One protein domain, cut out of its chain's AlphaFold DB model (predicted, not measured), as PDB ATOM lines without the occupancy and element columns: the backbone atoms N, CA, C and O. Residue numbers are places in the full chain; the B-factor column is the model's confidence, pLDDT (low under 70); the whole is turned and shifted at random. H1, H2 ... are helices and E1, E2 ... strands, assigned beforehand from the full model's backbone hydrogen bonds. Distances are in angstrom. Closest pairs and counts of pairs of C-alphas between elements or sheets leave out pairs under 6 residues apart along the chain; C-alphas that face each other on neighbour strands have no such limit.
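This is residues 223 to 294 of the 294 residues of an uncharacterized protein of Lottia gigantea (UniProt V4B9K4). A strongly twisted four-strand sheet and long helix H2 make an open frame; H2 only grazes the sheet, with residues 250 to 254, and shorter H1 folds back from H2's other end. The printed part has 72 residues, with two named helices, then four named strands in an antiparallel meander, each beside the one before: E1 E2 E3 E4. The class is mixed; the whole is only just compact, close to loose, radius of gyration of the C-alphas 13.2 A, spans 33 by 28 by 19 A.

H1 is residues 223 to 232, from C-alpha 223 at (-17.641, -4.781, -25.392); H2 is 237 to 255, 27.1 A long. E1 is 259 to 264, E2 267 to 272, E3 278 to 283, and E4 289 to 293, ending at C-alpha 293 (-21.341, -5.436, -1.428).

H1 and H2 are close but not clearly touching; their closest C-alphas, Gly 232 and Lys 240, are 6.1 A apart. Every O i to N i+4 pair in H1 and H2 is within hydrogen-bond range. Hairpin pairs within range include N 260 and O 271, 2.8 A; N 268 and O 281, 2.8 A; N 280 and O 292, 2.8 A.

The printed part has no cut. pLDDT is under 70 at residues 223 to 239, 284 to 289 and 294.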
ATOM      1  N   GLU A 223     -18.132  -6.133 -25.688       52.03
ATOM      2  CA  GLU A 223     -17.641  -4.781 -25.392       52.03
ATOM      3  C   GLU A 223     -17.093  -4.682 -23.952       52.03
ATOM      4  O   GLU A 223     -16.038  -4.089 -23.709       52.03
ATOM      5  N   MET A 224     -17.745  -5.362 -22.997       52.16
ATOM      6  CA  MET A 224     -17.239  -5.540 -21.629       52.16
ATOM      7  C   MET A 224     -15.945  -6.364 -21.589       52.16
ATOM      8  O   MET A 224     -15.000  -5.993 -20.900       52.16
ATOM      9  N   ILE A 225     -15.843  -7.441 -22.372       55.16
ATOM     10  CA  ILE A 225     -14.608  -8.234 -22.456       55.16
ATOM     11  C   ILE A 225     -13.476  -7.427 -23.111       55.16
ATOM     12  O   ILE A 225     -12.333  -7.500 -22.656       55.16
ATOM     13  N   GLY A 226     -13.774  -6.617 -24.132       55.22
ATOM     14  CA  GLY A 226     -12.798  -5.720 -24.760       55.22
ATOM     15  C   GLY A 226     -12.226  -4.687 -23.784       55.22
ATOM     16  O   GLY A 226     -11.009  -4.544 -23.676       55.22
ATOM     17  N   THR A 227     -13.087  -4.032 -23.004       55.97
ATOM     18  CA  THR A 227     -12.671  -3.053 -21.982       55.97
ATOM     19  C   THR A 227     -11.918  -3.702 -20.817       55.97
ATOM     20  O   THR A 227     -10.898  -3.171 -20.381       55.97
ATOM     21  N   MET A 228     -12.322  -4.896 -20.370       49.00
ATOM     22  CA  MET A 228     -11.572  -5.682 -19.378       49.00
ATOM     23  C   MET A 228     -10.179  -6.087 -19.890       49.00
ATOM     24  O   MET A 228      -9.209  -6.074 -19.129       49.00
ATOM     25  N   LYS A 229     -10.049  -6.402 -21.186       53.62
ATOM     26  CA  LYS A 229      -8.766  -6.723 -21.832       53.62
ATOM     27  C   LYS A 229      -7.838  -5.504 -21.906       53.62
ATOM     28  O   LYS A 229      -6.639  -5.643 -21.665       53.62
ATOM     29  N   GLU A 230      -8.381  -4.319 -22.188       54.28
ATOM     30  CA  GLU A 230      -7.642  -3.046 -22.208       54.28
ATOM     31  C   GLU A 230      -7.199  -2.625 -20.794       54.28
ATOM     32  O   GLU A 230      -6.051  -2.230 -20.587       54.28
ATOM     33  N   PHE A 231      -8.070  -2.811 -19.797       50.41
ATOM     34  CA  PHE A 231      -7.771  -2.598 -18.378       50.41
ATOM     35  C   PHE A 231      -6.660  -3.539 -17.886       50.41
ATOM     36  O   PHE A 231      -5.738  -3.120 -17.187       50.41
ATOM     37  N   GLY A 232      -6.674  -4.788 -18.364       50.22
ATOM     38  CA  GLY A 232      -5.621  -5.779 -18.159       50.22
ATOM     39  C   GLY A 232      -4.222  -5.275 -18.522       50.22
ATOM     40  O   GLY A 232      -3.271  -5.567 -17.805       50.22
ATOM     41  N   LYS A 233      -4.067  -4.474 -19.587       56.72
ATOM     42  CA  LYS A 233      -2.755  -3.975 -20.049       56.72
ATOM     43  C   LYS A 233      -2.078  -3.006 -19.070       56.72
ATOM     44  O   LYS A 233      -0.858  -2.894 -19.126       56.72
ATOM     45  N   ARG A 234      -2.834  -2.336 -18.188       52.38
ATOM     46  CA  ARG A 234      -2.321  -1.337 -17.222       52.38
ATOM     47  C   ARG A 234      -1.735  -1.946 -15.947       52.38
ATOM     48  O   ARG A 234      -1.163  -1.233 -15.129       52.38
ATOM     49  N   PHE A 235      -1.872  -3.253 -15.776       54.16
ATOM     50  CA  PHE A 235      -1.343  -3.984 -14.636       54.16
ATOM     51  C   PHE A 235       0.074  -4.496 -14.910       54.16
ATOM     52  O   PHE A 235       0.414  -4.806 -16.050       54.16
ATOM     53  N   SER A 236       0.907  -4.622 -13.874       63.06
ATOM     54  CA  SER A 236       2.161  -5.379 -13.982       63.06
ATOM     55  C   SER A 236       1.866  -6.830 -14.392       63.06
ATOM     56  O   SER A 236       0.777  -7.345 -14.123       63.06
ATOM     57  N   GLU A 237       2.813  -7.512 -15.043       69.19
ATOM     58  CA  GLU A 237       2.626  -8.902 -15.510       69.19
ATOM     59  C   GLU A 237       2.190  -9.858 -14.383       69.19
ATOM     60  O   GLU A 237       1.353 -10.743 -14.580       69.19
ATOM     61  N   GLU A 238       2.676  -9.625 -13.165       58.94
ATOM     62  CA  GLU A 238       2.284 -10.369 -11.966       58.94
ATOM     63  C   GLU A 238       0.812 -10.138 -11.576       58.94
ATOM     64  O   GLU A 238       0.075 -11.084 -11.274       58.94
ATOM     65  N   THR A 239       0.333  -8.897 -11.679       65.00
ATOM     66  CA  THR A 239      -1.067  -8.550 -11.417       65.00
ATOM     67  C   THR A 239      -1.989  -9.075 -12.522       65.00
ATOM     68  O   THR A 239      -3.052  -9.613 -12.215       65.00
ATOM     69  N   LYS A 240      -1.573  -9.049 -13.799       71.38
ATOM     70  CA  LYS A 240      -2.328  -9.680 -14.905       71.38
ATOM     71  C   LYS A 240      -2.519 -11.178 -14.682       71.38
ATOM     72  O   LYS A 240      -3.617 -11.698 -14.891       71.38
ATOM     73  N   LYS A 241      -1.465 -11.873 -14.240       76.81
ATOM     74  CA  LYS A 241      -1.508 -13.310 -13.939       76.81
ATOM     75  C   LYS A 241      -2.476 -13.612 -12.795       76.81
ATOM     76  O   LYS A 241      -3.301 -14.515 -12.927       76.81
ATOM     77  N   THR A 242      -2.422 -12.822 -11.724       73.12
ATOM     78  CA  THR A 242      -3.314 -12.958 -10.563       73.12
ATOM     79  C   THR A 242      -4.773 -12.685 -10.931       73.12
ATOM     80  O   THR A 242      -5.649 -13.475 -10.584       73.12
ATOM     81  N   VAL A 243      -5.044 -11.632 -11.711       71.19
ATOM     82  CA  VAL A 243      -6.396 -11.307 -12.200       71.19
ATOM     83  C   VAL A 243      -6.939 -12.422 -13.094       71.19
ATOM     84  O   VAL A 243      -8.068 -12.865 -12.899       71.19
ATOM     85  N   LYS A 244      -6.133 -12.938 -14.030       78.94
ATOM     86  CA  LYS A 244      -6.532 -14.057 -14.898       78.94
ATOM     87  C   LYS A 244      -6.849 -15.318 -14.092       78.94
ATOM     88  O   LYS A 244      -7.846 -15.982 -14.355       78.94
ATOM     89  N   GLN A 245      -6.026 -15.635 -13.093       80.62
ATOM     90  CA  GLN A 245      -6.252 -16.785 -12.222       80.62
ATOM     91  C   GLN A 245      -7.515 -16.617 -11.366       80.62
ATOM     92  O   GLN A 245      -8.276 -17.569 -11.216       80.62
ATOM     93  N   GLY A 246      -7.752 -15.417 -10.828       79.69
ATOM     94  CA  GLY A 246      -8.972 -15.096 -10.089       79.69
ATOM     95  C   GLY A 246     -10.225 -15.207 -10.956       79.69
ATOM     96  O   GLY A 246     -11.216 -15.785 -10.520       79.69
ATOM     97  N   LEU A 247     -10.165 -14.731 -12.204       78.44
ATOM     98  CA  LEU A 247     -11.290 -14.792 -13.135       78.44
ATOM     99  C   LEU A 247     -11.618 -16.231 -13.551       78.44
ATOM    100  O   LEU A 247     -12.788 -16.597 -13.566       78.44
ATOM    101  N   ASN A 248     -10.606 -17.065 -13.812       83.69
ATOM    102  CA  ASN A 248     -10.821 -18.486 -14.105       83.69
ATOM    103  C   ASN A 248     -11.495 -19.204 -12.931       83.69
ATOM    104  O   ASN A 248     -12.491 -19.887 -13.127       83.69
ATOM    105  N   LYS A 249     -11.026 -18.967 -11.697       86.94
ATOM    106  CA  LYS A 249     -11.664 -19.526 -10.495       86.94
ATOM    107  C   LYS A 249     -13.114 -19.074 -10.338       86.94
ATOM    108  O   LYS A 249     -13.946 -19.856  -9.889       86.94
ATOM    109  N   LEU A 250     -13.419 -17.821 -10.678       82.44
ATOM    110  CA  LEU A 250     -14.785 -17.303 -10.643       82.44
ATOM    111  C   LEU A 250     -15.677 -18.017 -11.666       82.44
ATOM    112  O   LEU A 250     -16.793 -18.384 -11.317       82.44
ATOM    113  N   VAL A 251     -15.186 -18.243 -12.888       82.94
ATOM    114  CA  VAL A 251     -15.902 -19.017 -13.918       82.94
ATOM    115  C   VAL A 251     -16.154 -20.443 -13.434       82.94
ATOM    116  O   VAL A 251     -17.305 -20.867 -13.401       82.94
ATOM    117  N   ASP A 252     -15.124 -21.128 -12.928       87.81
ATOM    118  CA  ASP A 252     -15.263 -22.482 -12.378       87.81
ATOM    119  C   ASP A 252     -16.289 -22.522 -11.228       87.81
ATOM    120  O   ASP A 252     -17.097 -23.445 -11.123       87.81
ATOM    121  N   SER A 253     -16.306 -21.496 -10.370       83.69
ATOM    122  CA  SER A 253     -17.258 -21.380  -9.252       83.69
ATOM    123  C   SER A 253     -18.699 -21.128  -9.718       83.69
ATOM    124  O   SER A 253     -19.648 -21.475  -9.016       83.69
ATOM    125  N   ILE A 254     -18.886 -20.513 -10.888       84.31
ATOM    126  CA  ILE A 254     -20.203 -20.342 -11.515       84.31
ATOM    127  C   ILE A 254     -20.655 -21.667 -12.139       84.31
ATOM    128  O   ILE A 254     -21.785 -22.090 -11.900       84.31
ATOM    129  N   ASP A 255     -19.770 -22.348 -12.870       84.44
ATOM    130  CA  ASP A 255     -20.073 -23.611 -13.559       84.44
ATOM    131  C   ASP A 255     -20.367 -24.754 -12.578       84.44
ATOM    132  O   ASP A 255     -21.272 -25.559 -12.791       84.44
ATOM    133  N   THR A 256     -19.649 -24.792 -11.454       88.88
ATOM    134  CA  THR A 256     -19.911 -25.727 -10.346       88.88
ATOM    135  C   THR A 256     -21.165 -25.371  -9.540       88.88
ATOM    136  O   THR A 256     -21.594 -26.150  -8.687       88.88
ATOM    137  N   GLY A 257     -21.774 -24.210  -9.799       85.44
ATOM    138  CA  GLY A 257     -22.975 -23.739  -9.118       85.44
ATOM    139  C   GLY A 257     -22.734 -23.206  -7.705       85.44
ATOM    140  O   GLY A 257     -23.700 -22.957  -6.989       85.44
ATOM    141  N   GLU A 258     -21.484 -23.006  -7.277       85.81
ATOM    142  CA  GLU A 258     -21.174 -22.390  -5.980       85.81
ATOM    143  C   GLU A 258     -21.550 -20.899  -5.947       85.81
ATOM    144  O   GLU A 258     -21.969 -20.377  -4.906       85.81
ATOM    145  N   ILE A 259     -21.462 -20.223  -7.095       87.69
ATOM    146  CA  ILE A 259     -21.867 -18.829  -7.280       87.69
ATOM    147  C   ILE A 259     -23.076 -18.749  -8.206       87.69
ATOM    148  O   ILE A 259     -23.050 -19.165  -9.361       87.69
ATOM    149  N   LYS A 260     -24.140 -18.117  -7.712       87.69
ATOM    150  CA  LYS A 260     -25.324 -17.785  -8.496       87.69
ATOM    151  C   LYS A 260     -25.188 -16.392  -9.090       87.69
ATOM    152  O   LYS A 260     -25.123 -15.403  -8.359       87.69
ATOM    153  N   VAL A 261     -25.235 -16.319 -10.413       88.38
ATOM    154  CA  VAL A 261     -25.282 -15.056 -11.153       88.38
ATOM    155  C   VAL A 261     -26.739 -14.636 -11.345       88.38
ATOM    156  O   VAL A 261     -27.576 -15.432 -11.774       88.38
ATOM    157  N   LYS A 262     -27.070 -13.387 -11.014       85.94
ATOM    158  CA  LYS A 262     -28.384 -12.789 -11.276       85.94
ATOM    159  C   LYS A 262     -28.227 -11.437 -11.954       85.94
ATOM    160  O   LYS A 262     -27.452 -10.604 -11.499       85.94
ATOM    161  N   HIS A 263     -29.031 -11.180 -12.976       84.69
ATOM    162  CA  HIS A 263     -29.180  -9.833 -13.516       84.69
ATOM    163  C   HIS A 263     -30.134  -9.022 -12.635       84.69
ATOM    164  O   HIS A 263     -31.219  -9.496 -12.293       84.69
ATOM    165  N   LYS A 264     -29.727  -7.807 -12.251       78.88
ATOM    166  CA  LYS A 264     -30.558  -6.878 -11.477       78.88
ATOM    167  C   LYS A 264     -30.354  -5.459 -12.007       78.88
ATOM    168  O   LYS A 264     -29.303  -4.863 -11.794       78.88
ATOM    169  N   GLY A 265     -31.359  -4.922 -12.701       80.81
ATOM    170  CA  GLY A 265     -31.272  -3.606 -13.343       80.81
ATOM    171  C   GLY A 265     -30.122  -3.533 -14.355       80.81
ATOM    172  O   GLY A 265     -29.966  -4.432 -15.175       80.81
ATOM    173  N   ASN A 266     -29.294  -2.488 -14.257       78.88
ATOM    174  CA  ASN A 266     -28.112  -2.273 -15.110       78.88
ATOM    175  C   ASN A 266     -26.836  -2.991 -14.621       78.88
ATOM    176  O   ASN A 266     -25.733  -2.653 -15.055       78.88
ATOM    177  N   GLY A 267     -26.964  -3.945 -13.696       81.94
ATOM    178  CA  GLY A 267     -25.834  -4.655 -13.112       81.94
ATOM    179  C   GLY A 267     -26.025  -6.164 -12.997       81.94
ATOM    180  O   GLY A 267     -27.083  -6.731 -13.290       81.94
ATOM    181  N   ILE A 268     -24.953  -6.812 -12.556       87.56
ATOM    182  CA  ILE A 268     -24.841  -8.249 -12.338       87.56
ATOM    183  C   ILE A 268     -24.560  -8.477 -10.857       87.56
ATOM    184  O   ILE A 268     -23.693  -7.837 -10.272       87.56
ATOM    185  N   PHE A 269     -25.289  -9.400 -10.248       86.25
ATOM    186  CA  PHE A 269     -25.102  -9.814  -8.870       86.25
ATOM    187  C   PHE A 269     -24.521 -11.225  -8.830       86.25
ATOM    188  O   PHE A 269     -25.120 -12.159  -9.365       86.25
ATOM    189  N   LEU A 270     -23.367 -11.371  -8.192       88.38
ATOM    190  CA  LEU A 270     -22.679 -12.635  -7.953       88.38
ATOM    191  C   LEU A 270     -22.910 -13.008  -6.492       88.38
ATOM    192  O   LEU A 270     -22.406 -12.319  -5.613       88.38
ATOM    193  N   LYS A 271     -23.685 -14.059  -6.220       87.44
ATOM    194  CA  LYS A 271     -23.992 -14.498  -4.852       87.44
ATOM    195  C   LYS A 271     -23.404 -15.872  -4.587       87.44
ATOM    196  O   LYS A 271     -23.765 -16.816  -5.284       87.44
ATOM    197  N   ASN A 272     -22.581 -16.010  -3.556       87.06
ATOM    198  CA  ASN A 272     -22.182 -17.323  -3.068       87.06
ATOM    199  C   ASN A 272     -23.397 -18.007  -2.421       87.06
ATOM    200  O   ASN A 272     -24.049 -17.445  -1.538       87.06
ATOM    201  N   ILE A 273     -23.738 -19.211  -2.878       85.06
ATOM    202  CA  ILE A 273     -24.934 -19.919  -2.402       85.06
ATOM    203  C   ILE A 273     -24.751 -20.423  -0.967       85.06
ATOM    204  O   ILE A 273     -25.719 -20.451  -0.210       85.06
ATOM    205  N   ARG A 274     -23.524 -20.795  -0.583       82.44
ATOM    206  CA  ARG A 274     -23.225 -21.361   0.738       82.44
ATOM    207  C   ARG A 274     -23.147 -20.292   1.821       82.44
ATOM    208  O   ARG A 274     -23.715 -20.484   2.888       82.44
ATOM    209  N   THR A 275     -22.452 -19.185   1.555       84.50
ATOM    210  CA  THR A 275     -22.255 -18.120   2.559       84.50
ATOM    211  C   THR A 275     -23.349 -17.060   2.517       84.50
ATOM    212  O   THR A 275     -23.570 -16.354   3.492       84.50
ATOM    213  N   GLY A 276     -24.063 -16.944   1.395       80.62
ATOM    214  CA  GLY A 276     -25.073 -15.910   1.198       80.62
ATOM    215  C   GLY A 276     -24.500 -14.522   0.890       80.62
ATOM    216  O   GLY A 276     -25.276 -13.630   0.551       80.62
ATOM    217  N   GLU A 277     -23.181 -14.351   0.941       81.38
ATOM    218  CA  GLU A 277     -22.485 -13.116   0.584       81.38
ATOM    219  C   GLU A 277     -22.530 -12.891  -0.929       81.38
ATOM    220  O   GLU A 277     -22.548 -13.842  -1.723       81.38
ATOM    221  N   GLY A 278     -22.550 -11.629  -1.352       82.06
ATOM    222  CA  GLY A 278     -22.568 -11.317  -2.771       82.06
ATOM    223  C   GLY A 278     -21.962  -9.975  -3.135       82.06
ATOM    224  O   GLY A 278     -21.905  -9.043  -2.338       82.06
ATOM    225  N   ILE A 279     -21.522  -9.899  -4.385       85.12
ATOM    226  CA  ILE A 279     -20.948  -8.704  -4.994       85.12
ATOM    227  C   ILE A 279     -21.864  -8.270  -6.133       85.12
ATOM    228  O   ILE A 279     -22.216  -9.055  -7.016       85.12
ATOM    229  N   TYR A 280     -22.246  -7.001  -6.112       82.69
ATOM    230  CA  TYR A 280     -22.960  -6.325  -7.179       82.69
ATOM    231  C   TYR A 280     -21.977  -5.555  -8.058       82.69
ATOM    232  O   TYR A 280     -21.181  -4.757  -7.570       82.69
ATOM    233  N   LEU A 281     -22.060  -5.778  -9.362       82.31
ATOM    234  CA  LEU A 281     -21.266  -5.109 -10.381       82.31
ATOM    235  C   LEU A 281     -22.202  -4.290 -11.259       82.31
ATOM    236  O   LEU A 281     -23.112  -4.849 -11.868       82.31
ATOM    237  N   SER A 282     -21.985  -2.984 -11.371       81.94
ATOM    238  CA  SER A 282     -22.751  -2.143 -12.296       81.94
ATOM    239  C   SER A 282     -21.848  -1.290 -13.173       81.94
ATOM    240  O   SER A 282     -20.707  -0.981 -12.831       81.94
ATOM    241  N   LYS A 283     -22.356  -0.933 -14.353       74.75
ATOM    242  CA  LYS A 283     -21.632  -0.070 -15.285       74.75
ATOM    243  C   LYS A 283     -21.478   1.329 -14.677       74.75
ATOM    244  O   LYS A 283     -22.471   1.947 -14.290       74.75
ATOM    245  N   TYR A 284     -20.246   1.832 -14.621       68.81
ATOM    246  CA  TYR A 284     -19.987   3.226 -14.262       68.81
ATOM    247  C   TYR A 284     -20.417   4.155 -15.410       68.81
ATOM    248  O   TYR A 284     -20.406   3.755 -16.572       68.81
ATOM    249  N   LYS A 285     -20.807   5.403 -15.111       68.31
ATOM    250  CA  LYS A 285     -21.215   6.369 -16.154       68.31
ATOM    251  C   LYS A 285     -20.068   6.743 -17.117       68.31
ATOM    252  O   LYS A 285     -20.354   7.220 -18.208       68.31
ATOM    253  N   GLY A 286     -18.808   6.512 -16.733       69.69
ATOM    254  CA  GLY A 286     -17.617   6.632 -17.589       69.69
ATOM    255  C   GLY A 286     -16.945   5.279 -17.872       69.69
ATOM    256  O   GLY A 286     -17.593   4.236 -17.855       69.69
ATOM    257  N   GLU A 287     -15.629   5.273 -18.089       58.31
ATOM    258  CA  GLU A 287     -14.855   4.027 -18.181       58.31
ATOM    259  C   GLU A 287     -14.679   3.408 -16.786       58.31
ATOM    260  O   GLU A 287     -13.963   3.946 -15.944       58.31
ATOM    261  N   GLY A 288     -15.350   2.284 -16.517       62.97
ATOM    262  CA  GLY A 288     -15.177   1.545 -15.266       62.97
ATOM    263  C   GLY A 288     -16.375   0.691 -14.853       62.97
ATOM    264  O   GLY A 288     -17.423   0.665 -15.502       62.97
ATOM    265  N   VAL A 289     -16.208  -0.005 -13.730       69.44
ATOM    266  CA  VAL A 289     -17.230  -0.841 -13.089       69.44
ATOM    267  C   VAL A 289     -17.336  -0.420 -11.627       69.44
ATOM    268  O   VAL A 289     -16.318  -0.241 -10.960       69.44
ATOM    269  N   ILE A 290     -18.560  -0.242 -11.137       73.25
ATOM    270  CA  ILE A 290     -18.843   0.013  -9.724       73.25
ATOM    271  C   ILE A 290     -19.000  -1.336  -9.025       73.25
ATOM    272  O   ILE A 290     -19.757  -2.190  -9.491       73.25
ATOM    273  N   PHE A 291     -18.316  -1.493  -7.893       79.69
ATOM    274  CA  PHE A 291     -18.440  -2.644  -7.006       79.69
ATOM    275  C   PHE A 291     -19.277  -2.248  -5.790       79.69
ATOM    276  O   PHE A 291     -18.964  -1.273  -5.112       79.69
ATOM    277  N   GLY A 292     -20.339  -3.000  -5.518       71.00
ATOM    278  CA  GLY A 292     -21.117  -2.912  -4.288       71.00
ATOM    279  C   GLY A 292     -21.125  -4.258  -3.577       71.00
ATOM    280  O   GLY A 292     -21.160  -5.300  -4.227       71.00
ATOM    281  N   THR A 293     -21.095  -4.248  -2.252       70.56
ATOM    282  CA  THR A 293     -21.341  -5.436  -1.428       70.56
ATOM    283  C   THR A 293     -22.768  -5.393  -0.894       70.56
ATOM    284  O   THR A 293     -23.394  -4.331  -0.853       70.56
ATOM    285  N   ASN A 294     -23.311  -6.555  -0.548       56.84
ATOM    286  CA  ASN A 294     -24.645  -6.697   0.021       56.84
ATOM    287  C   ASN A 294     -24.620  -7.683   1.181       56.84
ATOM    288  O   ASN A 294     -23.696  -8.523   1.209       56.84
TER     289      ASN A 294